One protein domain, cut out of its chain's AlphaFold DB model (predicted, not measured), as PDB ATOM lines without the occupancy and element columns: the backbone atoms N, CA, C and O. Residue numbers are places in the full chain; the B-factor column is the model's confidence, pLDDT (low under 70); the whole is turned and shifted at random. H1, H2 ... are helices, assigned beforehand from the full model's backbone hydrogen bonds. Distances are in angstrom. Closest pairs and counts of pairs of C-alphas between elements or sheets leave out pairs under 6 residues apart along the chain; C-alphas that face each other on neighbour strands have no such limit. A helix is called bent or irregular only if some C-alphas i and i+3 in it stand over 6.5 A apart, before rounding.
ATOM      1  N   ASN A  46      27.588  -0.720 -56.477       50.81
ATOM      2  CA  ASN A  46      28.614   0.189 -57.015       50.81
ATOM      3  C   ASN A  46      29.960  -0.510 -57.278       50.81
ATOM      4  O   ASN A  46      31.013  -0.040 -56.848       50.81
ATOM      5  N   SER A  47      29.959  -1.666 -57.946       60.16
ATOM      6  CA  SER A  47      31.217  -2.318 -58.333       60.16
ATOM      7  C   SER A  47      31.733  -1.783 -59.679       60.16
ATOM      8  O   SER A  47      31.097  -2.029 -60.705       60.16
ATOM      9  N   ASP A  48      32.933  -1.192 -59.713       71.19
ATOM     10  CA  ASP A  48      33.693  -0.855 -60.942       71.19
ATOM     11  C   ASP A  48      34.257  -2.112 -61.650       71.19
ATOM     12  O   ASP A  48      35.318  -2.115 -62.284       71.19
ATOM     13  N   VAL A  49      33.584  -3.249 -61.483       78.12
ATOM     14  CA  VAL A  49      34.019  -4.549 -61.978       78.12
ATOM     15  C   VAL A  49      33.573  -4.709 -63.422       78.12
ATOM     16  O   VAL A  49      32.383  -4.654 -63.739       78.12
ATOM     17  N   ASP A  50      34.528  -4.994 -64.305       80.44
ATOM     18  CA  ASP A  50      34.216  -5.322 -65.690       80.44
ATOM     19  C   ASP A  50      33.728  -6.774 -65.779       80.44
ATOM     20  O   ASP A  50      34.505  -7.718 -65.967       80.44
ATOM     21  N   LYS A  51      32.407  -6.949 -65.674       81.75
ATOM     22  CA  LYS A  51      31.728  -8.249 -65.805       81.75
ATOM     23  C   LYS A  51      31.894  -8.880 -67.197       81.75
ATOM     24  O   LYS A  51      31.618 -10.066 -67.369       81.75
ATOM     25  N   ARG A  52      32.334  -8.122 -68.212       81.69
ATOM     26  CA  ARG A  52      32.607  -8.645 -69.563       81.69
ATOM     27  C   ARG A  52      34.044  -9.135 -69.721       81.69
ATOM     28  O   ARG A  52      34.316  -9.856 -70.687       81.69
ATOM     29  N   SER A  53      34.928  -8.786 -68.785       86.06
ATOM     30  CA  SER A  53      36.337  -9.161 -68.831       86.06
ATOM     31  C   SER A  53      36.525 -10.679 -68.863       86.06
ATOM     32  O   SER A  53      35.782 -11.454 -68.251       86.06
ATOM     33  N   HIS A  54      37.568 -11.118 -69.567       88.00
ATOM     34  CA  HIS A  54      37.970 -12.525 -69.594       88.00
ATOM     35  C   HIS A  54      38.264 -13.060 -68.182       88.00
ATOM     36  O   HIS A  54      37.901 -14.186 -67.851       88.00
ATOM     37  N   LEU A  55      38.866 -12.224 -67.332       87.38
ATOM     38  CA  LEU A  55      39.201 -12.556 -65.950       87.38
ATOM     39  C   LEU A  55      37.954 -12.884 -65.116       87.38
ATOM     40  O   LEU A  55      37.931 -13.890 -64.409       87.38
ATOM     41  N   PHE A  56      36.903 -12.068 -65.234       87.38
ATOM     42  CA  PHE A  56      35.639 -12.308 -64.542       87.38
ATOM     43  C   PHE A  56      34.999 -13.625 -64.994       87.38
ATOM     44  O   PHE A  56      34.609 -14.439 -64.162       87.38
ATOM     45  N   LYS A  57      34.985 -13.904 -66.304       88.31
ATOM     46  CA  LYS A  57      34.465 -15.176 -66.838       88.31
ATOM     47  C   LYS A  57      35.238 -16.393 -66.324       88.31
ATOM     48  O   LYS A  57      34.619 -17.385 -65.951       88.31
ATOM     49  N   MET A  58      36.571 -16.317 -66.264       89.94
ATOM     50  CA  MET A  58      37.392 -17.386 -65.680       89.94
ATOM     51  C   MET A  58      37.069 -17.615 -64.200       89.94
ATOM     52  O   MET A  58      36.990 -18.760 -63.766       89.94
ATOM     53  N   MET A  59      36.863 -16.541 -63.433       93.00
ATOM     54  CA  MET A  59      36.473 -16.631 -62.023       93.00
ATOM     55  C   MET A  59      35.139 -17.365 -61.854       93.00
ATOM     56  O   MET A  59      35.063 -18.271 -61.027       93.00
ATOM     57  N   ILE A  60      34.120 -17.022 -62.649       90.31
ATOM     58  CA  ILE A  60      32.810 -17.691 -62.608       90.31
ATOM     59  C   ILE A  60      32.927 -19.168 -62.990       90.31
ATOM     60  O   ILE A  60      32.413 -20.028 -62.279       90.31
ATOM     61  N   LEU A  61      33.665 -19.490 -64.056       91.25
ATOM     62  CA  LEU A  61      33.877 -20.882 -64.457       91.25
ATOM     63  C   LEU A  61      34.529 -21.695 -63.329       91.25
ATOM     64  O   LEU A  61      34.067 -22.785 -62.990       91.25
ATOM     65  N   GLN A  62      35.580 -21.151 -62.712       91.56
ATOM     66  CA  GLN A  62      36.283 -21.831 -61.629       91.56
ATOM     67  C   GLN A  62      35.395 -22.000 -60.389       91.56
ATOM     68  O   GLN A  62      35.420 -23.052 -59.745       91.56
ATOM     69  N   GLN A  63      34.575 -20.993 -60.087       93.25
ATOM     70  CA  GLN A  63      33.568 -21.048 -59.035       93.25
ATOM     71  C   GLN A  63      32.577 -22.192 -59.269       93.25
ATOM     72  O   GLN A  63      32.321 -22.970 -58.352       93.25
ATOM     73  N   GLU A  64      32.037 -22.338 -60.479       90.62
ATOM     74  CA  GLU A  64      31.082 -23.404 -60.795       90.62
ATOM     75  C   GLU A  64      31.701 -24.799 -60.714       90.62
ATOM     76  O   GLU A  64      31.103 -25.707 -60.124       90.62
ATOM     77  N   VAL A  65      32.909 -24.961 -61.259       92.38
ATOM     78  CA  VAL A  65      33.653 -26.226 -61.210       92.38
ATOM     79  C   VAL A  65      33.901 -26.644 -59.763       92.38
ATOM     80  O   VAL A  65      33.642 -27.794 -59.404       92.38
ATOM     81  N   LEU A  66      34.362 -25.720 -58.914       95.12
ATOM     82  CA  LEU A  66      34.602 -25.994 -57.498       95.12
ATOM     83  C   LEU A  66      33.308 -26.284 -56.743       95.12
ATOM     84  O   LEU A  66      33.251 -27.280 -56.024       95.12
ATOM     85  N   ASN A  67      32.265 -25.482 -56.951       93.56
ATOM     86  CA  ASN A  67      30.977 -25.647 -56.285       93.56
ATOM     87  C   ASN A  67      30.388 -27.048 -56.543       93.56
ATOM     88  O   ASN A  67      30.008 -27.763 -55.614       93.56
ATOM     89  N   LYS A  68      30.380 -27.484 -57.811       91.56
ATOM     90  CA  LYS A  68      29.914 -28.826 -58.188       91.56
ATOM     91  C   LYS A  68      30.819 -29.919 -57.623       91.56
ATOM     92  O   LYS A  68      30.326 -30.904 -57.080       91.56
ATOM     93  N   ARG A  69      32.141 -29.762 -57.745       93.12
ATOM     94  CA  ARG A  69      33.109 -30.773 -57.301       93.12
ATOM     95  C   ARG A  69      33.041 -31.006 -55.795       93.12
ATOM     96  O   ARG A  69      33.001 -32.159 -55.378       93.12
ATOM     97  N   ILE A  70      33.018 -29.936 -55.001       94.25
ATOM     98  CA  ILE A  70      32.949 -30.019 -53.540       94.25
ATOM     99  C   ILE A  70      31.618 -30.642 -53.118       94.25
ATOM    100  O   ILE A  70      31.637 -31.613 -52.369       94.25
ATOM    101  N   GLY A  71      30.487 -30.160 -53.652       90.88
ATOM    102  CA  GLY A  71      29.163 -30.701 -53.324       90.88
ATOM    103  C   GLY A  71      29.040 -32.194 -53.636       90.88
ATOM    104  O   GLY A  71      28.683 -32.988 -52.769       90.88
ATOM    105  N   THR A  72      29.434 -32.589 -54.849       89.69
ATOM    106  CA  THR A  72      29.430 -33.992 -55.298       89.69
ATOM    107  C   THR A  72      30.271 -34.879 -54.379       89.69
ATOM    108  O   THR A  72      29.812 -35.931 -53.938       89.69
ATOM    109  N   GLN A  73      31.506 -34.473 -54.076       90.44
ATOM    110  CA  GLN A  73      32.408 -35.296 -53.270       90.44
ATOM    111  C   GLN A  73      31.999 -35.337 -51.796       90.44
ATOM    112  O   GLN A  73      32.040 -36.410 -51.199       90.44
ATOM    113  N   ALA A  74      31.540 -34.222 -51.222       90.75
ATOM    114  CA  ALA A  74      31.033 -34.186 -49.852       90.75
ATOM    115  C   ALA A  74      29.882 -35.186 -49.667       90.75
ATOM    116  O   ALA A  74      29.954 -36.052 -48.794       90.75
ATOM    117  N   TRP A  75      28.877 -35.141 -50.549       89.06
ATOM    118  CA  TRP A  75      27.743 -36.067 -50.505       89.06
ATOM    119  C   TRP A  75      28.141 -37.514 -50.769       89.06
ATOM    120  O   TRP A  75      27.676 -38.411 -50.069       89.06
ATOM    121  N   LYS A  76      29.028 -37.755 -51.737       89.31
ATOM    122  CA  LYS A  76      29.517 -39.104 -52.042       89.31
ATOM    123  C   LYS A  76      30.214 -39.738 -50.837       89.31
ATOM    124  O   LYS A  76      29.915 -40.879 -50.486       89.31
ATOM    125  N   LYS A  77      31.114 -39.004 -50.176       89.94
ATOM    126  CA  LYS A  77      31.838 -39.496 -48.993       89.94
ATOM    127  C   LYS A  77      30.917 -39.629 -47.780       89.94
ATOM    128  O   LYS A  77      31.016 -40.625 -47.073       89.94
ATOM    129  N   TYR A  78      29.984 -38.695 -47.586       89.06
ATOM    130  CA  TYR A  78      28.969 -38.783 -46.532       89.06
ATOM    131  C   TYR A  78      28.092 -40.030 -46.686       89.06
ATOM    132  O   TYR A  78      27.923 -40.787 -45.734       89.06
ATOM    133  N   LEU A  79      27.581 -40.292 -47.892       89.00
ATOM    134  CA  LEU A  79      26.743 -41.461 -48.150       89.00
ATOM    135  C   LEU A  79      27.517 -42.767 -47.942       89.00
ATOM    136  O   LEU A  79      26.995 -43.704 -47.346       89.00
ATOM    137  N   SER A  80      28.771 -42.810 -48.396       88.69
ATOM    138  CA  SER A  80      29.666 -43.943 -48.159       88.69
ATOM    139  C   SER A  80      29.917 -44.162 -46.662       88.69
ATOM    140  O   SER A  80      29.815 -45.287 -46.174       88.69
ATOM    141  N   ALA A  81      30.170 -43.091 -45.902       88.62
ATOM    142  CA  ALA A  81      30.338 -43.157 -44.452       88.62
ATOM    143  C   ALA A  81      29.075 -43.686 -43.761       88.62
ATOM    144  O   ALA A  81      29.157 -44.608 -42.950       88.62
ATOM    145  N   ALA A  82      27.906 -43.162 -44.136       88.50
ATOM    146  CA  ALA A  82      26.621 -43.614 -43.620       88.50
ATOM    147  C   ALA A  82      26.386 -45.097 -43.932       88.50
ATOM    148  O   ALA A  82      26.056 -45.859 -43.029       88.50
ATOM    149  N   PHE A  83      26.614 -45.530 -45.175       89.62
ATOM    150  CA  PHE A  83      26.489 -46.930 -45.589       89.62
ATOM    151  C   PHE A  83      27.328 -47.861 -44.706       89.62
ATOM    152  O   PHE A  83      26.806 -48.825 -44.148       89.62
ATOM    153  N   TRP A  84      28.611 -47.545 -44.522       88.44
ATOM    154  CA  TRP A  84      29.482 -48.363 -43.682       88.44
ATOM    155  C   TRP A  84      29.086 -48.322 -42.212       88.44
ATOM    156  O   TRP A  84      29.166 -49.357 -41.555       88.44
ATOM    157  N   ASN A  85      28.615 -47.185 -41.699       88.31
ATOM    158  CA  ASN A  85      28.107 -47.083 -40.333       88.31
ATOM    159  C   ASN A  85      26.888 -47.998 -40.120       88.31
ATOM    160  O   ASN A  85      26.868 -48.799 -39.189       88.31
ATOM    161  N   TYR A  86      25.926 -47.981 -41.048       87.69
ATOM    162  CA  TYR A  86      24.732 -48.833 -40.985       87.69
ATOM    163  C   TYR A  86      25.030 -50.336 -41.070       87.69
ATOM    164  O   TYR A  86      24.204 -51.133 -40.634       87.69
ATOM    165  N   ILE A  87      26.195 -50.734 -41.583       87.50
ATOM    166  CA  ILE A  87      26.657 -52.130 -41.568       87.50
ATOM    167  C   ILE A  87      27.473 -52.422 -40.301       87.50
ATOM    168  O   ILE A  87      27.271 -53.438 -39.638       87.50
ATOM    169  N   THR A  88      28.390 -51.524 -39.943       88.81
ATOM    170  CA  THR A  88      29.359 -51.714 -38.854       88.81
ATOM    171  C   THR A  88      28.675 -51.766 -37.492       88.81
ATOM    172  O   THR A  88      28.948 -52.667 -36.700       88.81
ATOM    173  N   THR A  89      27.769 -50.827 -37.210       86.69
ATOM    174  CA  THR A  89      27.104 -50.709 -35.907       86.69
ATOM    175  C   THR A  89      26.308 -51.960 -35.518       86.69
ATOM    176  O   THR A  89      26.570 -52.491 -34.436       86.69
ATOM    177  N   PRO A  90      25.385 -52.498 -36.345       88.31
ATOM    178  CA  PRO A  90      24.633 -53.694 -35.967       88.31
ATOM    179  C   PRO A  90      25.517 -54.942 -35.862       88.31
ATOM    180  O   PRO A  90      25.265 -55.779 -34.997       88.31
ATOM    181  N   ILE A  91      26.567 -55.067 -36.683       89.12
ATOM    182  CA  ILE A  91      27.516 -56.186 -36.589       89.12
ATOM    183  C   ILE A  91      28.280 -56.123 -35.262       89.12
ATOM    184  O   ILE A  91      28.301 -57.109 -34.528       89.12
ATOM    185  N   ASN A  92      28.847 -54.966 -34.912       88.88
ATOM    186  CA  ASN A  92      29.576 -54.785 -33.653       88.88
ATOM    187  C   ASN A  92      28.674 -54.993 -32.430       88.88
ATOM    188  O   ASN A  92      29.073 -55.659 -31.470       88.88
ATOM    189  N   PHE A  93      27.445 -54.473 -32.476       91.00
ATOM    190  CA  PHE A  93      26.449 -54.704 -31.433       91.00
ATOM    191  C   PHE A  93      26.123 -56.196 -31.290       91.00
ATOM    192  O   PHE A  93      26.152 -56.725 -30.181       91.00
ATOM    193  N   SER A  94      25.886 -56.893 -32.405       92.69
ATOM    194  CA  SER A  94      25.570 -58.327 -32.403       92.69
ATOM    195  C   SER A  94      26.723 -59.160 -31.850       92.69
ATOM    196  O   SER A  94      26.493 -60.015 -31.004       92.69
ATOM    197  N   ILE A  95      27.969 -58.882 -32.252       90.56
ATOM    198  CA  ILE A  95      29.159 -59.553 -31.701       90.56
ATOM    199  C   ILE A  95      29.221 -59.359 -30.185       90.56
ATOM    200  O   ILE A  95      29.392 -60.328 -29.449       90.56
ATOM    201  N   THR A  96      29.047 -58.123 -29.713       92.50
ATOM    202  CA  THR A  96      29.090 -57.796 -28.280       92.50
ATOM    203  C   THR A  96      27.996 -58.534 -27.508       92.50
ATOM    204  O   THR A  96      28.280 -59.190 -26.507       92.50
ATOM    205  N   LEU A  97      26.756 -58.484 -27.999       93.38
ATOM    206  CA  LEU A  97      25.606 -59.133 -27.376       93.38
ATOM    207  C   LEU A  97      25.774 -60.656 -27.322       93.38
ATOM    208  O   LEU A  97      25.605 -61.262 -26.266       93.38
ATOM    209  N   LEU A  98      26.129 -61.278 -28.447       92.94
ATOM    210  CA  LEU A  98      26.300 -62.726 -28.537       92.94
ATOM    211  C   LEU A  98      27.479 -63.213 -27.686       92.94
ATOM    212  O   LEU A  98      27.376 -64.254 -27.037       92.94
ATOM    213  N   THR A  99      28.559 -62.431 -27.616       92.69
ATOM    214  CA  THR A  99      29.701 -62.719 -26.738       92.69
ATOM    215  C   THR A  99      29.286 -62.652 -25.269       92.69
ATOM    216  O   THR A  99      29.582 -63.578 -24.518       92.69
ATOM    217  N   ALA A 100      28.535 -61.622 -24.861       92.44
ATOM    218  CA  ALA A 100      28.025 -61.500 -23.495       92.44
ATOM    219  C   ALA A 100      27.105 -62.673 -23.111       92.44
ATOM    220  O   ALA A 100      27.233 -63.229 -22.020       92.44
ATOM    221  N   ILE A 101      26.226 -63.097 -24.025       90.94
ATOM    222  CA  ILE A 101      25.361 -64.268 -23.832       90.94
ATOM    223  C   ILE A 101      26.198 -65.549 -23.698       90.94
ATOM    224  O   ILE A 101      25.962 -66.335 -22.781       90.94
ATOM    225  N   ALA A 102      27.199 -65.754 -24.560       89.31
ATOM    226  CA  ALA A 102      28.080 -66.919 -24.494       89.31
ATOM    227  C   ALA A 102      28.892 -66.957 -23.186       89.31
ATOM    228  O   ALA A 102      29.010 -68.013 -22.565       89.31
ATOM    229  N   THR A 103      29.399 -65.810 -22.721       90.62
ATOM    230  CA  THR A 103      30.080 -65.692 -21.422       90.62
ATOM    231  C   THR A 103      29.130 -65.974 -20.258       90.62
ATOM    232  O   THR A 103      29.483 -66.724 -19.348       90.62
ATOM    233  N   GLY A 104      27.906 -65.436 -20.293       89.69
ATOM    234  CA  GLY A 104      26.881 -65.707 -19.282       89.69
ATOM    235  C   GLY A 104      26.499 -67.189 -19.220       89.69
ATOM    236  O   GLY A 104      26.392 -67.760 -18.132       89.69
ATOM    237  N   GLN A 105      26.369 -67.835 -20.380       90.00
ATOM    238  CA  GLN A 105      26.120 -69.270 -20.477       90.00
ATOM    239  C   GLN A 105      27.288 -70.090 -19.922       90.00
ATOM    240  O   GLN A 105      27.054 -71.043 -19.188       90.00
ATOM    241  N   ALA A 106      28.539 -69.717 -20.206       87.88
ATOM    242  CA  ALA A 106      29.707 -70.402 -19.649       87.88
ATOM    243  C   ALA A 106      29.779 -70.291 -18.113       87.88
ATOM    244  O   ALA A 106      30.216 -71.227 -17.449       87.88
ATOM    245  N   ALA A 107      29.322 -69.169 -17.549       88.69
ATOM    246  CA  ALA A 107      29.331 -68.931 -16.106       88.69
ATOM    247  C   ALA A 107      28.193 -69.641 -15.347       88.69
ATOM    248  O   ALA A 107      28.357 -69.970 -14.175       88.69
ATOM    249  N   THR A 108      27.037 -69.856 -15.983       86.56
ATOM    250  CA  THR A 108      25.813 -70.341 -15.306       86.56
ATOM    251  C   THR A 108      25.300 -71.691 -15.811       86.56
ATOM    252  O   THR A 108      24.461 -72.298 -15.149       86.56
ATOM    253  N   ALA A 109      25.778 -72.155 -16.971       76.94
ATOM    254  CA  ALA A 109      25.434 -73.398 -17.673       76.94
ATOM    255  C   ALA A 109      23.936 -73.653 -17.964       76.94
ATOM    256  O   ALA A 109      23.604 -74.695 -18.524       76.94
ATOM    257  N   ASN A 110      23.038 -72.712 -17.646       83.19
ATOM    258  CA  ASN A 110      21.585 -72.933 -17.621       83.19
ATOM    259  C   ASN A 110      20.757 -71.907 -18.423       83.19
ATOM    260  O   ASN A 110      19.531 -71.973 -18.396       83.19
ATOM    261  N   ILE A 111      21.381 -70.947 -19.112       84.38
ATOM    262  CA  ILE A 111      20.665 -69.901 -19.871       84.38
ATOM    263  C   ILE A 111      20.236 -70.418 -21.254       84.38
ATOM    264  O   ILE A 111      19.166 -70.071 -21.746       84.38
ATOM    265  N   LEU A 112      21.065 -71.252 -21.880       87.62
ATOM    266  CA  LEU A 112      20.891 -71.774 -23.232       87.62
ATOM    267  C   LEU A 112      21.103 -73.282 -23.278       87.62
ATOM    268  O   LEU A 112      21.863 -73.853 -22.494       87.62
ATOM    269  N   THR A 113      20.500 -73.933 -24.271       90.25
ATOM    270  CA  THR A 113      20.834 -75.326 -24.577       90.25
ATOM    271  C   THR A 113      22.235 -75.428 -25.204       90.25
ATOM    272  O   THR A 113      22.733 -74.457 -25.793       90.25
ATOM    273  N   PRO A 114      22.889 -76.605 -25.155       87.56
ATOM    274  CA  PRO A 114      24.180 -76.808 -25.819       87.56
ATOM    275  C   PRO A 114      24.145 -76.484 -27.320       87.56
ATOM    276  O   PRO A 114      25.074 -75.878 -27.849       87.56
ATOM    277  N   GLN A 115      23.042 -76.817 -28.000       89.06
ATOM    278  CA  GLN A 115      22.870 -76.547 -29.427       89.06
ATOM    279  C   GLN A 115      22.740 -75.044 -29.720       89.06
ATOM    280  O   GLN A 115      23.387 -74.541 -30.636       89.06
ATOM    281  N   GLN A 116      21.967 -74.306 -28.916       88.69
ATOM    282  CA  GLN A 116      21.868 -72.844 -29.024       88.69
ATOM    283  C   GLN A 116      23.214 -72.165 -28.753       88.69
ATOM    284  O   GLN A 116      23.594 -71.242 -29.470       88.69
ATOM    285  N   THR A 117      23.961 -72.655 -27.760       89.12
ATOM    286  CA  THR A 117      25.312 -72.167 -27.444       89.12
ATOM    287  C   THR A 117      26.247 -72.312 -28.644       89.12
ATOM    288  O   THR A 117      26.933 -71.359 -29.010       89.12
ATOM    289  N   LEU A 118      26.236 -73.476 -29.302       89.25
ATOM    290  CA  LEU A 118      27.051 -73.731 -30.490       89.25
ATOM    291  C   LEU A 118      26.681 -72.805 -31.656       89.25
ATOM    292  O   LEU A 118      27.574 -72.252 -32.296       89.25
ATOM    293  N   ILE A 119      25.384 -72.582 -31.898       90.31
ATOM    294  CA  ILE A 119      24.910 -71.649 -32.933       90.31
ATOM    295  C   ILE A 119      25.394 -70.226 -32.639       90.31
ATOM    296  O   ILE A 119      25.943 -69.576 -33.525       90.31
ATOM    297  N   ILE A 120      25.238 -69.746 -31.403       89.75
ATOM    298  CA  ILE A 120      25.673 -68.401 -31.005       89.75
ATOM    299  C   ILE A 120      27.178 -68.229 -31.201       89.75
ATOM    300  O   ILE A 120      27.603 -67.226 -31.772       89.75
ATOM    301  N   LEU A 121      27.987 -69.205 -30.780       88.88
ATOM    302  CA  LEU A 121      29.438 -69.162 -30.967       88.88
ATOM    303  C   LEU A 121      29.819 -69.138 -32.452       88.88
ATOM    304  O   LEU A 121      30.659 -68.335 -32.853       88.88
ATOM    305  N   PHE A 122      29.167 -69.964 -33.274       91.25
ATOM    306  CA  PHE A 122      29.404 -69.995 -34.716       91.25
ATOM    307  C   PHE A 122      29.025 -68.672 -35.395       91.25
ATOM    308  O   PHE A 122      29.829 -68.107 -36.133       91.25
ATOM    309  N   VAL A 123      27.841 -68.123 -35.103       90.81
ATOM    310  CA  VAL A 123      27.402 -66.827 -35.647       90.81
ATOM    311  C   VAL A 123      28.343 -65.706 -35.202       90.81
ATOM    312  O   VAL A 123      28.749 -64.884 -36.020       90.81
ATOM    313  N   THR A 124      28.758 -65.701 -33.932       91.62
ATOM    314  CA  THR A 124      29.730 -64.725 -33.411       91.62
ATOM    315  C   THR A 124      31.062 -64.821 -34.153       91.62
ATOM    316  O   THR A 124      31.630 -63.793 -34.527       91.62
ATOM    317  N   PHE A 125      31.545 -66.038 -34.415       90.62
ATOM    318  CA  PHE A 125      32.765 -66.273 -35.184       90.62
ATOM    319  C   PHE A 125      32.654 -65.738 -36.617       90.62
ATOM    320  O   PHE A 125      33.548 -65.014 -37.064       90.62
ATOM    321  N   VAL A 126      31.551 -66.027 -37.315       92.19
ATOM    322  CA  VAL A 126      31.305 -65.523 -38.675       92.19
ATOM    323  C   VAL A 126      31.284 -63.997 -38.683       92.19
ATOM    324  O   VAL A 126      32.047 -63.389 -39.427       92.19
ATOM    325  N   LEU A 127      30.498 -63.367 -37.803       91.12
ATOM    326  CA  LEU A 127      30.397 -61.905 -37.733       91.12
ATOM    327  C   LEU A 127      31.743 -61.243 -37.413       91.12
ATOM    328  O   LEU A 127      32.103 -60.245 -38.038       91.12
ATOM    329  N   THR A 128      32.515 -61.808 -36.484       90.31
ATOM    330  CA  THR A 128      33.846 -61.293 -36.120       90.31
ATOM    331  C   THR A 128      34.830 -61.420 -37.283       90.31
ATOM    332  O   THR A 128      35.607 -60.496 -37.546       90.31
ATOM    333  N   THR A 129      34.765 -62.534 -38.016       89.69
ATOM    334  CA  THR A 129      35.578 -62.769 -39.215       89.69
ATOM    335  C   THR A 129      35.213 -61.779 -40.317       89.69
ATOM    336  O   THR A 129      36.102 -61.118 -40.850       89.69
ATOM    337  N   THR A 130      33.922 -61.592 -40.607       87.25
ATOM    338  CA  THR A 130      33.428 -60.596 -41.571       87.25
ATOM    339  C   THR A 130      33.886 -59.186 -41.196       87.25
ATOM    340  O   THR A 130      34.440 -58.475 -42.035       87.25
ATOM    341  N   ASN A 131      33.724 -58.789 -39.931       85.94
ATOM    342  CA  ASN A 131      34.122 -57.466 -39.453       85.94
ATOM    343  C   ASN A 131      35.633 -57.219 -39.614       85.94
ATOM    344  O   ASN A 131      36.052 -56.150 -40.062       85.94
ATOM    345  N   SER A 132      36.444 -58.235 -39.305       86.88
ATOM    346  CA  SER A 132      37.906 -58.177 -39.412       86.88
ATOM    347  C   SER A 132      38.385 -58.176 -40.865       86.88
ATOM    348  O   SER A 132      39.268 -57.397 -41.218       86.88
ATOM    349  N   PHE A 133      37.790 -59.015 -41.717       86.62
ATOM    350  CA  PHE A 133      38.166 -59.154 -43.125       86.62
ATOM    351  C   PHE A 133      37.870 -57.880 -43.920       86.62
ATOM    352  O   PHE A 133      38.753 -57.343 -44.586       86.62
ATOM    353  N   PHE A 134      36.651 -57.347 -43.797       82.94
ATOM    354  CA  PHE A 134      36.257 -56.130 -44.512       82.94
ATOM    355  C   PHE A 134      36.761 -54.843 -43.849       82.94
ATOM    356  O   PHE A 134      36.676 -53.774 -44.456       82.94
ATOM    357  N   LYS A 135      37.298 -54.931 -42.622       86.06
ATOM    358  CA  LYS A 135      37.778 -53.788 -41.827       86.06
ATOM    359  C   LYS A 135      36.729 -52.673 -41.772       86.06
ATOM    360  O   LYS A 135      37.026 -51.508 -42.042       86.06
ATOM    361  N   LEU A 136      35.490 -53.047 -41.456       83.81
ATOM    362  CA  LEU A 136      34.310 -52.192 -41.627       83.81
ATOM    363  C   LEU A 136      34.455 -50.844 -40.903       83.81
ATOM    364  O   LEU A 136      34.249 -49.790 -41.502       83.81
ATOM    365  N   ASN A 137      34.939 -50.869 -39.658       83.81
ATOM    366  CA  ASN A 137      35.193 -49.658 -38.876       83.81
ATOM    367  C   ASN A 137      36.264 -48.752 -39.518       83.81
ATOM    368  O   ASN A 137      36.127 -47.532 -39.562       83.81
ATOM    369  N   THR A 138      37.329 -49.334 -40.079       86.94
ATOM    370  CA  THR A 138      38.352 -48.570 -40.809       86.94
ATOM    371  C   THR A 138      37.753 -47.905 -42.047       86.94
ATOM    372  O   THR A 138      37.988 -46.721 -42.272       86.94
ATOM    373  N   LYS A 139      36.935 -48.628 -42.826       84.75
ATOM    374  CA  LYS A 139      36.250 -48.070 -44.003       84.75
ATOM    375  C   LYS A 139      35.296 -46.941 -43.621       84.75
ATOM    376  O   LYS A 139      35.297 -45.905 -44.283       84.75
ATOM    377  N   MET A 140      34.532 -47.109 -42.547       85.75
ATOM    378  CA  MET A 140      33.647 -46.076 -42.013       85.75
ATOM    379  C   MET A 140      34.430 -44.804 -41.650       85.75
ATOM    380  O   MET A 140      34.127 -43.732 -42.174       85.75
ATOM    381  N   ASN A 141      35.473 -44.926 -40.824       87.50
ATOM    382  CA  ASN A 141      36.259 -43.783 -40.349       87.50
ATOM    383  C   ASN A 141      36.955 -43.029 -41.489       87.50
ATOM    384  O   ASN A 141      36.896 -41.802 -41.532       87.50
ATOM    385  N   LEU A 142      37.535 -43.745 -42.457       88.31
ATOM    386  CA  LEU A 142      38.165 -43.125 -43.627       88.31
ATOM    387  C   LEU A 142      37.169 -42.294 -44.449       88.31
ATOM    388  O   LEU A 142      37.501 -41.206 -44.916       88.31
ATOM    389  N   ASN A 143      35.933 -42.775 -44.609       87.75
ATOM    390  CA  ASN A 143      34.906 -42.033 -45.339       87.75
ATOM    391  C   ASN A 143      34.377 -40.831 -44.545       87.75
ATOM    392  O   ASN A 143      34.128 -39.787 -45.146       87.75
ATOM    393  N   PHE A 144      34.259 -40.932 -43.216       87.75
ATOM    394  CA  PHE A 144      33.920 -39.784 -42.367       87.75
ATOM    395  C   PHE A 144      34.992 -38.698 -42.410       87.75
ATOM    396  O   PHE A 144      34.668 -37.520 -42.565       87.75
ATOM    397  N   GLU A 145      36.265 -39.078 -42.313       90.25
ATOM    398  CA  GLU A 145      37.377 -38.133 -42.393       90.25
ATOM    399  C   GLU A 145      37.417 -37.444 -43.761       90.25
ATOM    400  O   GLU A 145      37.528 -36.216 -43.839       90.25
ATOM    401  N   ALA A 146      37.227 -38.208 -44.842       89.69
ATOM    402  CA  ALA A 146      37.141 -37.658 -46.189       89.69
ATOM    403  C   ALA A 146      35.951 -36.707 -46.351       89.69
ATOM    404  O   ALA A 146      36.118 -35.599 -46.865       89.69
ATOM    405  N   ALA A 147      34.767 -37.084 -45.861       90.44
ATOM    406  CA  ALA A 147      33.602 -36.208 -45.868       90.44
ATOM    407  C   ALA A 147      33.913 -34.900 -45.131       90.44
ATOM    408  O   ALA A 147      33.791 -33.827 -45.719       90.44
ATOM    409  N   ARG A 148      34.418 -34.973 -43.890       91.56
ATOM    410  CA  ARG A 148      34.796 -33.805 -43.076       91.56
ATOM    411  C   ARG A 148      35.812 -32.914 -43.789       91.56
ATOM    412  O   ARG A 148      35.720 -31.687 -43.720       91.56
ATOM    413  N   ARG A 149      36.761 -33.508 -44.513       93.38
ATOM    414  CA  ARG A 149      37.723 -32.749 -45.313       93.38
ATOM    415  C   ARG A 149      37.036 -31.976 -46.437       93.38
ATOM    416  O   ARG A 149      37.329 -30.793 -46.605       93.38
ATOM    417  N   TYR A 150      36.090 -32.587 -47.145       93.81
ATOM    418  CA  TYR A 150      35.291 -31.892 -48.155       93.81
ATOM    419  C   TYR A 150      34.376 -30.814 -47.569       93.81
ATOM    420  O   TYR A 150      34.304 -29.738 -48.158       93.81
ATOM    421  N   TYR A 151      33.790 -31.025 -46.384       93.50
ATOM    422  CA  TYR A 151      33.086 -29.962 -45.653       93.50
ATOM    423  C   TYR A 151      34.014 -28.768 -45.384       93.50
ATOM    424  O   TYR A 151      33.649 -27.633 -45.670       93.50
ATOM    425  N   SER A 152      35.260 -29.008 -44.953       95.44
ATOM    426  CA  SER A 152      36.234 -27.926 -44.730       95.44
ATOM    427  C   SER A 152      36.629 -27.177 -46.012       95.44
ATOM    428  O   SER A 152      36.908 -25.979 -45.973       95.44
ATOM    429  N   PHE A 153      36.653 -27.860 -47.164       96.81
ATOM    430  CA  PHE A 153      36.839 -27.201 -48.459       96.81
ATOM    431  C   PHE A 153      35.614 -26.376 -48.851       96.81
ATOM    432  O   PHE A 153      35.782 -25.299 -49.417       96.81
ATOM    433  N   GLY A 154      34.418 -26.857 -48.521       96.00
ATOM    434  CA  GLY A 154      33.160 -26.139 -48.685       96.00
ATOM    435  C   GLY A 154      33.104 -24.841 -47.888       96.00
ATOM    436  O   GLY A 154      32.851 -23.793 -48.468       96.00
ATOM    437  N   THR A 155      33.484 -24.863 -46.608       95.94
ATOM    438  CA  THR A 155      33.584 -23.642 -45.789       95.94
ATOM    439  C   THR A 155      34.540 -22.621 -46.410       95.94
ATOM    440  O   THR A 155      34.192 -21.459 -46.588       95.94
ATOM    441  N   LYS A 156      35.729 -23.057 -46.851       96.62
ATOM    442  CA  LYS A 156      36.668 -22.169 -47.562       96.62
ATOM    443  C   LYS A 156      36.104 -21.653 -48.882       96.62
ATOM    444  O   LYS A 156      36.401 -20.534 -49.286       96.62
ATOM    445  N   PHE A 157      35.335 -22.477 -49.587       96.94
ATOM    446  CA  PHE A 157      34.666 -22.062 -50.811       96.94
ATOM    447  C   PHE A 157      33.640 -20.962 -50.531       96.94
ATOM    448  O   PHE A 157      33.643 -19.969 -51.248       96.94
ATOM    449  N   GLU A 158      32.826 -21.094 -49.483       94.31
ATOM    450  CA  GLU A 158      31.863 -20.075 -49.046       94.31
ATOM    451  C   GLU A 158      32.551 -18.771 -48.639       94.31
ATOM    452  O   GLU A 158      32.148 -17.704 -49.096       94.31
ATOM    453  N   GLU A 159      33.639 -18.846 -47.866       94.88
ATOM    454  CA  GLU A 159      34.450 -17.678 -47.495       94.88
ATOM    455  C   GLU A 159      34.939 -16.903 -48.728       94.88
ATOM    456  O   GLU A 159      34.935 -15.668 -48.751       94.88
ATOM    457  N   ILE A 160      35.356 -17.618 -49.778       94.31
ATOM    458  CA  ILE A 160      35.755 -17.001 -51.045       94.31
ATOM    459  C   ILE A 160      34.518 -16.473 -51.783       94.31
ATOM    460  O   ILE A 160      34.539 -15.340 -52.271       94.31
ATOM    461  N   TYR A 161      33.452 -17.272 -51.864       93.12
ATOM    462  CA  TYR A 161      32.229 -16.986 -52.611       93.12
ATOM    463  C   TYR A 161      31.537 -15.722 -52.113       93.12
ATOM    464  O   TYR A 161      31.306 -14.823 -52.917       93.12
ATOM    465  N   TYR A 162      31.288 -15.591 -50.812       90.94
ATOM    466  CA  TYR A 162      30.581 -14.444 -50.237       90.94
ATOM    467  C   TYR A 162      31.459 -13.194 -50.085       90.94
ATOM    468  O   TYR A 162      30.980 -12.137 -49.678       90.94
ATOM    469  N   LYS A 163      32.743 -13.261 -50.464       89.19
ATOM    470  CA  LYS A 163      33.614 -12.087 -50.459       89.19
ATOM    471  C   LYS A 163      33.152 -11.065 -51.512       89.19
ATOM    472  O   LYS A 163      33.082 -11.424 -52.699       89.19
ATOM    473  N   PRO A 164      32.898  -9.801 -51.116       83.81
ATOM    474  CA  PRO A 164      32.367  -8.779 -52.010       83.81
ATOM    475  C   PRO A 164      33.368  -8.379 -53.102       83.81
ATOM    476  O   PRO A 164      34.592  -8.432 -52.925       83.81
ATOM    477  N   LEU A 165      32.830  -7.972 -54.252       84.12
ATOM    478  CA  LEU A 165      33.584  -7.604 -55.449       84.12
ATOM    479  C   LEU A 165      33.440  -6.106 -55.723       84.12
ATOM    480  O   LEU A 165      32.465  -5.683 -56.325       84.12
ATOM    481  N   PHE A 166      34.433  -5.310 -55.320       83.44
ATOM    482  CA  PHE A 166      34.414  -3.855 -55.539       83.44
ATOM    483  C   PHE A 166      35.247  -3.407 -56.743       83.44
ATOM    484  O   PHE A 166      34.942  -2.404 -57.374       83.44
ATOM    485  N   THR A 167      36.313  -4.146 -57.075       83.75
ATOM    486  CA  THR A 167      37.275  -3.769 -58.126       83.75
ATOM    487  C   THR A 167      37.720  -4.979 -58.943       83.75
ATOM    488  O   THR A 167      37.662  -6.116 -58.470       83.75
ATOM    489  N   ASN A 168      38.272  -4.758 -60.141       83.81
ATOM    490  CA  ASN A 168      38.887  -5.835 -60.934       83.81
ATOM    491  C   ASN A 168      40.053  -6.533 -60.201       83.81
ATOM    492  O   ASN A 168      40.296  -7.721 -60.406       83.81
ATOM    493  N   LYS A 169      40.732  -5.843 -59.274       88.69
ATOM    494  CA  LYS A 169      41.737  -6.462 -58.394       88.69
ATOM    495  C   LYS A 169      41.106  -7.470 -57.422       88.69
ATOM    496  O   LYS A 169      41.721  -8.488 -57.114       88.69
ATOM    497  N   CYS A 170      39.877  -7.225 -56.958       87.06
ATOM    498  CA  CYS A 170      39.124  -8.191 -56.153       87.06
ATOM    499  C   CYS A 170      38.807  -9.460 -56.953       87.06
ATOM    500  O   CYS A 170      38.935 -10.550 -56.405       87.06
ATOM    501  N   VAL A 171      38.466  -9.326 -58.241       88.12
ATOM    502  CA  VAL A 171      38.229 -10.464 -59.147       88.12
ATOM    503  C   VAL A 171      39.492 -11.315 -59.299       88.12
ATOM    504  O   VAL A 171      39.430 -12.526 -59.111       88.12
ATOM    505  N   ASP A 172      40.646 -10.689 -59.555       92.00
ATOM    506  CA  ASP A 172      41.936 -11.396 -59.650       92.00
ATOM    507  C   ASP A 172      42.272 -12.145 -58.349       92.00
ATOM    508  O   ASP A 172      42.601 -13.332 -58.357       92.00
ATOM    509  N   ASN A 173      42.113 -11.483 -57.201       93.75
ATOM    510  CA  ASN A 173      42.352 -12.098 -55.895       93.75
ATOM    511  C   ASN A 173      41.400 -13.271 -55.610       93.75
ATOM    512  O   ASN A 173      41.818 -14.282 -55.037       93.75
ATOM    513  N   LYS A 174      40.126 -13.152 -55.998       93.56
ATOM    514  CA  LYS A 174      39.123 -14.209 -55.829       93.56
ATOM    515  C   LYS A 174      39.433 -15.406 -56.729       93.56
ATOM    516  O   LYS A 174      39.456 -16.532 -56.241       93.56
ATOM    517  N   LEU A 175      39.799 -15.168 -57.992       94.81
ATOM    518  CA  LEU A 175      40.265 -16.207 -58.916       94.81
ATOM    519  C   LEU A 175      41.518 -16.925 -58.389       94.81
ATOM    520  O   LEU A 175      41.559 -18.153 -58.377       94.81
ATOM    521  N   LYS A 176      42.515 -16.186 -57.885       96.50
ATOM    522  CA  LYS A 176      43.702 -16.774 -57.239       96.50
ATOM    523  C   LYS A 176      43.327 -17.651 -56.047       96.50
ATOM    524  O   LYS A 176      43.837 -18.761 -55.932       96.50
ATOM    525  N   SER A 177      42.397 -17.189 -55.211       97.12
ATOM    526  CA  SER A 177      41.908 -17.949 -54.053       97.12
ATOM    527  C   SER A 177      41.209 -19.244 -54.482       97.12
ATOM    528  O   SER A 177      41.475 -20.301 -53.910       97.12
ATOM    529  N   TYR A 178      40.381 -19.196 -55.532       97.25
ATOM    530  CA  TYR A 178      39.775 -20.393 -56.115       97.25
ATOM    531  C   TYR A 178      40.819 -21.359 -56.685       97.25
ATOM    532  O   TYR A 178      40.715 -22.562 -56.455       97.25
ATOM    533  N   ASN A 179      41.846 -20.870 -57.382       96.88
ATOM    534  CA  ASN A 179      42.921 -21.725 -57.894       96.88
ATOM    535  C   ASN A 179      43.697 -22.395 -56.754       96.88
ATOM    536  O   ASN A 179      43.879 -23.607 -56.772       96.88
ATOM    537  N   THR A 180      44.036 -21.654 -55.697       97.75
ATOM    538  CA  THR A 180      44.663 -22.235 -54.499       97.75
ATOM    539  C   THR A 180      43.773 -23.292 -53.836       97.75
ATOM    540  O   THR A 180      44.263 -24.341 -53.416       97.75
ATOM    541  N   LEU A 181      42.459 -23.061 -53.741       97.38
ATOM    542  CA  LEU A 181      41.525 -24.064 -53.220       97.38
ATOM    543  C   LEU A 181      41.478 -25.309 -54.118       97.38
ATOM    544  O   LEU A 181      41.503 -26.431 -53.615       97.38
ATOM    545  N   HIS A 182      41.461 -25.117 -55.435       96.06
ATOM    546  CA  HIS A 182      41.491 -26.199 -56.412       96.06
ATOM    547  C   HIS A 182      42.754 -27.060 -56.278       96.06
ATOM    548  O   HIS A 182      42.659 -28.288 -56.240       96.06
ATOM    549  N   ASP A 183      43.918 -26.431 -56.123       96.00
ATOM    550  CA  ASP A 183      45.194 -27.122 -55.925       96.00
ATOM    551  C   ASP A 183      45.213 -27.912 -54.613       96.00
ATOM    552  O   ASP A 183      45.655 -29.062 -54.579       96.00
ATOM    553  N   ASN A 184      44.656 -27.343 -53.539       95.75
ATOM    554  CA  ASN A 184      44.512 -28.038 -52.260       95.75
ATOM    555  C   ASN A 184      43.619 -29.285 -52.374       95.75
ATOM    556  O   ASN A 184      43.942 -30.321 -51.788       95.75
ATOM    557  N   ILE A 185      42.526 -29.205 -53.138       94.88
ATOM    558  CA  ILE A 185      41.645 -30.350 -53.409       94.88
ATOM    559  C   ILE A 185      42.378 -31.400 -54.250       94.88
ATOM    560  O   ILE A 185      42.307 -32.585 -53.937       94.88
ATOM    561  N   ASN A 186      43.108 -30.993 -55.292       93.19
ATOM    562  CA  ASN A 186      43.875 -31.918 -56.129       93.19
ATOM    563  C   ASN A 186      44.957 -32.643 -55.328       93.19
ATOM    564  O   ASN A 186      45.077 -33.862 -55.428       93.19
ATOM    565  N   LYS A 187      45.695 -31.919 -54.480       93.50
ATOM    566  CA  LYS A 187      46.703 -32.510 -53.595       93.50
ATOM    567  C   LYS A 187      46.089 -33.543 -52.649       93.50
ATOM    568  O   LYS A 187      46.687 -34.592 -52.437       93.50
ATOM    569  N   TYR A 188      44.903 -33.262 -52.109       91.44
ATOM    570  CA  TYR A 188      44.181 -34.211 -51.264       91.44
ATOM    571  C   TYR A 188      43.706 -35.443 -52.050       91.44
ATOM    572  O   TYR A 188      43.932 -36.568 -51.621       91.44
ATOM    573  N   MET A 189      43.132 -35.250 -53.238       85.50
ATOM    574  CA  MET A 189      42.678 -36.346 -54.103       85.50
ATOM    575  C   MET A 189      43.808 -37.291 -54.511       85.50
ATOM    576  O   MET A 189      43.615 -38.499 -54.516       85.50
ATOM    577  N   LEU A 190      44.996 -36.759 -54.811       84.12
ATOM    578  CA  LEU A 190      46.173 -37.574 -55.130       84.12
ATOM    579  C   LEU A 190      46.666 -38.404 -53.935       84.12
ATOM    580  O   LEU A 190      47.363 -39.394 -54.133       84.12
ATOM    581  N   SER A 191      46.327 -37.997 -52.708       79.00
ATOM    582  CA  SER A 191      46.649 -38.751 -51.494       79.00
ATOM    583  C   SER A 191      45.593 -39.795 -51.116       79.00
ATOM    584  O   SER A 191      45.862 -40.627 -50.252       79.00
ATOM    585  N   GLU A 192      44.409 -39.787 -51.740       73.25
ATOM    586  CA  GLU A 192      43.402 -40.825 -51.506       73.25
ATOM    587  C   GLU A 192      43.805 -42.131 -52.214       73.25
ATOM    588  O   GLU A 192      44.056 -42.157 -53.418       73.25
ATOM    589  N   THR A 193      43.833 -43.243 -51.476       64.38
ATOM    590  CA  THR A 193      44.082 -44.573 -52.045       64.38
ATOM    591  C   THR A 193      42.828 -45.142 -52.718       64.38
ATOM    592  O   THR A 193      41.705 -44.968 -52.235       64.38
ATOM    593  N   ILE A 194      43.022 -45.873 -53.826       58.25
ATOM    594  CA  ILE A 194      41.951 -46.537 -54.606       58.25
ATOM    595  C   ILE A 194      41.135 -47.502 -53.734       58.25
ATOM    596  O   ILE A 194      39.929 -47.639 -53.924       58.25
ATOM    597  N   GLU A 195      41.755 -48.096 -52.710       55.56
ATOM    598  CA  GLU A 195      41.097 -48.994 -51.751       55.56
ATOM    599  C   GLU A 195      39.888 -48.366 -51.033       55.56
ATOM    600  O   GLU A 195      39.086 -49.089 -50.437       55.56
ATOM    601  N   ASN A 196      39.725 -47.042 -51.065       61.88
ATOM    602  CA  ASN A 196      38.611 -46.344 -50.424       61.88
ATOM    603  C   ASN A 196      37.376 -46.178 -51.321       61.88
ATOM    604  O   ASN A 196      36.354 -45.679 -50.846       61.88
ATOM    605  N   GLN A 197      37.440 -46.581 -52.593       65.12
ATOM    606  CA  GLN A 197      36.292 -46.545 -53.494       65.12
ATOM    607  C   GLN A 197      35.492 -47.846 -53.385       65.12
ATOM    608  O   GLN A 197      36.003 -48.934 -53.633       65.12
ATOM    609  N   ASN A 198      34.222 -47.730 -52.990       76.00
ATOM    610  CA  ASN A 198      33.278 -48.843 -52.979       76.00
ATOM    611  C   ASN A 198      32.219 -48.611 -54.064       76.00
ATOM    612  O   ASN A 198      31.390 -47.707 -53.936       76.00
ATOM    613  N   TYR A 199      32.215 -49.457 -55.095       78.94
ATOM    614  CA  TYR A 199      31.271 -49.385 -56.213       78.94
ATOM    615  C   TYR A 199      29.801 -49.405 -55.775       78.94
ATOM    616  O   TYR A 199      28.994 -48.660 -56.324       78.94
ATOM    617  N   ILE A 200      29.450 -50.161 -54.728       81.62
ATOM    618  CA  ILE A 200      28.088 -50.168 -54.173       81.62
ATOM    619  C   ILE A 200      27.709 -48.774 -53.671       81.62
ATOM    620  O   ILE A 200      26.624 -48.277 -53.969       81.62
ATOM    621  N   THR A 201      28.618 -48.098 -52.964       84.69
ATOM    622  CA  THR A 201      28.364 -46.730 -52.483       84.69
ATOM    623  C   THR A 201      28.287 -45.715 -53.622       84.69
ATOM    624  O   THR A 201      27.562 -44.729 -53.503       84.69
ATOM    625  N   GLU A 202      28.962 -45.957 -54.751       84.81
ATOM    626  CA  GLU A 202      28.831 -45.111 -55.943       84.81
ATOM    627  C   GLU A 202      27.482 -45.286 -56.638       84.81
ATOM    628  O   GLU A 202      26.857 -44.299 -57.028       84.81
ATOM    629  N   ILE A 203      27.006 -46.527 -56.762       85.50
ATOM    630  CA  ILE A 203      25.679 -46.828 -57.309       85.50
ATOM    631  C   ILE A 203      24.605 -46.190 -56.426       85.50
ATOM    632  O   ILE A 203      23.740 -45.473 -56.931       85.50
ATOM    633  N   LEU A 204      24.708 -46.369 -55.104       84.88
ATOM    634  CA  LEU A 204      23.810 -45.733 -54.140       84.88
ATOM    635  C   LEU A 204      23.844 -44.209 -54.265       84.88
ATOM    636  O   LEU A 204      22.792 -43.575 -54.274       84.88
ATOM    637  N   TYR A 205      25.029 -43.614 -54.418       87.56
ATOM    638  CA  TYR A 205      25.164 -42.175 -54.632       87.56
ATOM    639  C   TYR A 205      24.431 -41.720 -55.891       87.56
ATOM    640  O   TYR A 205      23.624 -40.792 -55.829       87.56
ATOM    641  N   ASN A 206      24.664 -42.385 -57.021       84.75
ATOM    642  CA  ASN A 206      24.004 -42.038 -58.276       84.75
ATOM    643  C   ASN A 206      22.482 -42.156 -58.159       84.75
ATOM    644  O   ASN A 206      21.766 -41.268 -58.622       84.75
ATOM    645  N   PHE A 207      21.991 -43.198 -57.493       83.38
ATOM    646  CA  PHE A 207      20.567 -43.389 -57.261       83.38
ATOM    647  C   PHE A 207      19.972 -42.271 -56.388       83.38
ATOM    648  O   PHE A 207      19.002 -41.619 -56.777       83.38
ATOM    649  N   VAL A 208      20.580 -41.994 -55.232       81.94
ATOM    650  CA  VAL A 208      20.106 -40.980 -54.275       81.94
ATOM    651  C   VAL A 208      20.122 -39.581 -54.894       81.94
ATOM    652  O   VAL A 208      19.145 -38.835 -54.787       81.94
ATOM    653  N   MET A 209      21.201 -39.229 -55.595       82.12
ATOM    654  CA  MET A 209      21.338 -37.902 -56.194       82.12
ATOM    655  C   MET A 209      20.413 -37.686 -57.385       82.12
ATOM    656  O   MET A 209      19.971 -36.561 -57.596       82.12
ATOM    657  N   ARG A 210      20.081 -38.732 -58.149       78.00
ATOM    658  CA  ARG A 210      19.163 -38.611 -59.292       78.00
ATOM    659  C   ARG A 210      17.692 -38.612 -58.895       78.00
ATOM    660  O   ARG A 210      16.898 -37.958 -59.556       78.00
ATOM    661  N   THR A 211      17.331 -39.322 -57.830       72.62
ATOM    662  CA  THR A 211      15.925 -39.461 -57.417       72.62
ATOM    663  C   THR A 211      15.478 -38.373 -56.449       72.62
ATOM    664  O   THR A 211      14.376 -37.852 -56.578       72.62
ATOM    665  N   SER A 212      16.325 -38.028 -55.477       69.06
ATOM    666  CA  SER A 212      15.890 -37.280 -54.290       69.06
ATOM    667  C   SER A 212      16.639 -35.960 -54.089       69.06
ATOM    668  O   SER A 212      16.152 -35.081 -53.383       69.06
ATOM    669  N   TYR A 213      17.816 -35.797 -54.708       69.56
ATOM    670  CA  TYR A 213      18.742 -34.703 -54.382       69.56
ATOM    671  C   TYR A 213      19.430 -34.059 -55.589       69.56
ATOM    672  O   TYR A 213      20.542 -33.549 -55.462       69.56
ATOM    673  N   VAL A 214      18.762 -34.008 -56.746       66.44
ATOM    674  CA  VAL A 214      19.321 -33.426 -57.986       66.44
ATOM    675  C   VAL A 214      19.891 -32.019 -57.739       66.44
ATOM    676  O   VAL A 214      20.973 -31.672 -58.224       66.44
ATOM    677  N   THR A 215      19.210 -31.241 -56.894       66.44
ATOM    678  CA  THR A 215      19.578 -29.870 -56.521       66.44
ATOM    679  C   THR A 215      20.761 -29.768 -55.554       66.44
ATOM    680  O   THR A 215      21.445 -28.751 -55.584       66.44
ATOM    681  N   LYS A 216      21.071 -30.810 -54.763       70.94
ATOM    682  CA  LYS A 216      22.175 -30.808 -53.777       70.94
ATOM    683  C   LYS A 216      23.519 -31.288 -54.337       70.94
ATOM    684  O   LYS A 216      24.467 -31.515 -53.591       70.94
ATOM    685  N   SER A 217      23.621 -31.477 -55.652       78.38
ATOM    686  CA  SER A 217      24.880 -31.868 -56.310       78.38
ATOM    687  C   SER A 217      25.946 -30.760 -56.297       78.38
ATOM    688  O   SER A 217      27.129 -31.027 -56.528       78.38
ATOM    689  N   LYS A 218      25.526 -29.522 -56.012       87.12
ATOM    690  CA  LYS A 218      26.368 -28.346 -55.783       87.12
ATOM    691  C   LYS A 218      26.466 -28.082 -54.278       87.12
ATOM    692  O   LYS A 218      25.540 -28.390 -53.538       87.12
ATOM    693  N   TRP A 219      27.588 -27.518 -53.847       91.38
ATOM    694  CA  TRP A 219      27.807 -27.095 -52.466       91.38
ATOM    695  C   TRP A 219      26.884 -25.929 -52.066       91.38
ATOM    696  O   TRP A 219      26.075 -26.085 -51.161       91.38
ATOM    697  N   ILE A 220      26.945 -24.806 -52.792       88.25
ATOM    698  CA  ILE A 220      25.988 -23.692 -52.674       88.25
ATOM    699  C   ILE A 220      24.846 -23.931 -53.658       88.25
ATOM    700  O   ILE A 220      25.081 -23.988 -54.880       88.25
ATOM    701  N   ASN A 221      23.628 -24.048 -53.127       82.75
ATOM    702  CA  ASN A 221      22.427 -24.298 -53.915       82.75
ATOM    703  C   ASN A 221      22.022 -23.069 -54.733       82.75
ATOM    704  O   ASN A 221      22.367 -21.935 -54.421       82.75
ATOM    705  N   GLU A 222      21.202 -23.280 -55.762       76.94
ATOM    706  CA  GLU A 222      20.694 -22.187 -56.607       76.94
ATOM    707  C   GLU A 222      19.883 -21.144 -55.833       76.94
ATOM    708  O   GLU A 222      19.911 -19.974 -56.190       76.94
ATOM    709  N   LYS A 223      19.233 -21.540 -54.735       77.00
ATOM    710  CA  LYS A 223      18.473 -20.628 -53.868       77.00
ATOM    711  C   LYS A 223      19.351 -19.721 -52.996       77.00
ATOM    712  O   LYS A 223      18.867 -18.700 -52.528       77.00
ATOM    713  N   GLU A 224      20.603 -20.106 -52.762       76.88
ATOM    714  CA  GLU A 224      21.551 -19.424 -51.861       76.88
ATOM    715  C   GLU A 224      22.591 -18.599 -52.637       76.88
ATOM    716  O   GLU A 224      23.464 -17.959 -52.047       76.88
ATOM    717  N   ARG A 225      22.523 -18.641 -53.973       79.19
ATOM    718  CA  ARG A 225      23.423 -17.921 -54.868       79.19
ATOM    719  C   ARG A 225      22.992 -16.468 -55.027       79.19
ATOM    720  O   ARG A 225      21.814 -16.168 -55.207       79.19
ATOM    721  N   HIS A 226      23.971 -15.568 -55.040       77.44
ATOM    722  CA  HIS A 226      23.750 -14.155 -55.337       77.44
ATOM    723  C   HIS A 226      24.024 -13.883 -56.815       77.44
ATOM    724  O   HIS A 226      25.145 -14.060 -57.296       77.44
ATOM    725  N   TYR A 227      23.009 -13.387 -57.525       70.75
ATOM    726  CA  TYR A 227      23.066 -13.092 -58.962       70.75
ATOM    727  C   TYR A 227      24.244 -12.175 -59.342       70.75
ATOM    728  O   TYR A 227      24.871 -12.353 -60.388       70.75
ATOM    729  N   GLU A 228      24.610 -11.238 -58.465       69.00
ATOM    730  CA  GLU A 228      25.716 -10.299 -58.690       69.00
ATOM    731  C   GLU A 228      27.095 -10.954 -58.636       69.00
ATOM    732  O   GLU A 228      27.994 -10.551 -59.379       69.00
ATOM    733  N   LEU A 229      27.242 -11.980 -57.794       75.06
ATOM    734  CA  LEU A 229      28.466 -12.766 -57.641       75.06
ATOM    735  C   LEU A 229      28.587 -13.844 -58.721       75.06
ATOM    736  O   LEU A 229      29.700 -14.240 -59.055       75.06
ATOM    737  N   ASP A 230      27.460 -14.267 -59.293       74.56
ATOM    738  CA  ASP A 230      27.382 -15.278 -60.351       74.56
ATOM    739  C   ASP A 230      27.464 -14.677 -61.766       74.56
ATOM    740  O   ASP A 230      27.540 -15.405 -62.754       74.56
ATOM    741  N   GLY A 231      27.487 -13.346 -61.890       62.53
ATOM    742  CA  GLY A 231      27.589 -12.672 -63.187       62.53
ATOM    743  C   GLY A 231      26.310 -12.717 -64.028       62.53
ATOM    744  O   GLY A 231      26.339 -12.308 -65.190       62.53
ATOM    745  N   VAL A 232      25.198 -13.176 -63.450       58.00
ATOM    746  CA  VAL A 232      23.893 -13.237 -64.112       58.00
ATOM    747  C   VAL A 232      23.309 -11.825 -64.147       58.00
ATOM    748  O   VAL A 232      23.170 -11.164 -63.118       58.00
ATOM    749  N   GLN A 233      22.994 -11.314 -65.340       49.59
ATOM    750  CA  GLN A 233      22.297 -10.032 -65.457       49.59
ATOM    751  C   GLN A 233      20.846 -10.194 -64.983       49.59
ATOM    752  O   GLN A 233      20.186 -11.155 -65.373       49.59
TER     753      GLN A 233
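Overview. This is residues 46 to 233 of the 488 residues of an uncharacterized protein of viral metagenome (UniProt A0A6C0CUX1). Picture a long rod built along one very long helix, H1; H2 folds back along its far part, H3 goes on back along H1 where H2 stops, and H4 turns again, so that H1, H3 and H4 make an up-and-down bundle toward the other end. H5 crosses H1 on another side, and the last stretch, with the short H6 and H7, returns along H1 toward its first residues. You have 188 printed residues with seven named helices, H1 to H7 in chain order, and no named strand: the class is all helix. The whole is extended, with a radius of gyration of the C-alphas of 24.7 A and spans of 85 by 31 by 25 A.

Arrangement. Start with H1, residues 54 to 108, the hub, which touches five other helices. At its residues 88 to 105 it touches H2, residues 114 to 134, as a helical hairpin at a shallow tilt of 24 degrees; the closest C-alphas, of Ile 95 and Thr 124, are 5.5 A apart. With residues 63 to 88 it touches H3, residues 136 to 161, opposite ways at a shallow tilt of 27 degrees, closest at C-alphas 81 and 143, 4.8 A. H3 and H4, residues 168 to 191, form a second helical hairpin at 8 degrees, with C-alphas 160 and 174 closest at 6.5 A; residues 153 to 160 of H3 touch residues 174 to 185 of H4. Residues 55 to 66 of H1 touch residues 171 to 182 of H4, the same way at 34 degrees, only just short of steep; C-alphas 59 and 175 are closest, at 4.9 A. Residues 201 to 205 of H5, residues 199 to 211, touch residues 75 to 83 of H1 at a steep tilt of 59 degrees, with C-alphas 80 and 201 closest at 5.3 A. H6, residues 214 to 217, touches H1, closest at C-alphas 72 and 217, 5.1 A. H7, residues 227 to 230, is close to H1 but not clearly touching, with C-alphas 60 and 230 6.4 A apart. H2 and H4 are apart. In H2, H3, H4 and H5 every O i to N i+4 pair is within hydrogen-bond range, in H1 50 of 51, and H6 and H7 are too short for such a pair.

Along the chain. Find C-alpha 54 at (37.970, -12.525, -69.594); from there H1 runs 80.2 A to C-alpha 108 at (25.813, -70.341, -15.306). It is neither bent nor irregular, but only just: C-alphas 87 and 90 are 6.2 A apart. H2 is 30.4 A long, H3 36.9 A, H4 35.1 A and H5 18.3 A. H7 ends at C-alpha 230, (27.382, -15.278, -60.351).

Size, cuts and confidence. Look at C-alphas 48 and 110, the two farthest apart, at 85.0 A. The printed part has no cut, and no link is long. Mean pLDDT of the printed part is 86.0; you will find it under 70 at residues 46 to 47, 193 to 197, 212 to 215, 228 and 231 to 233 of this model.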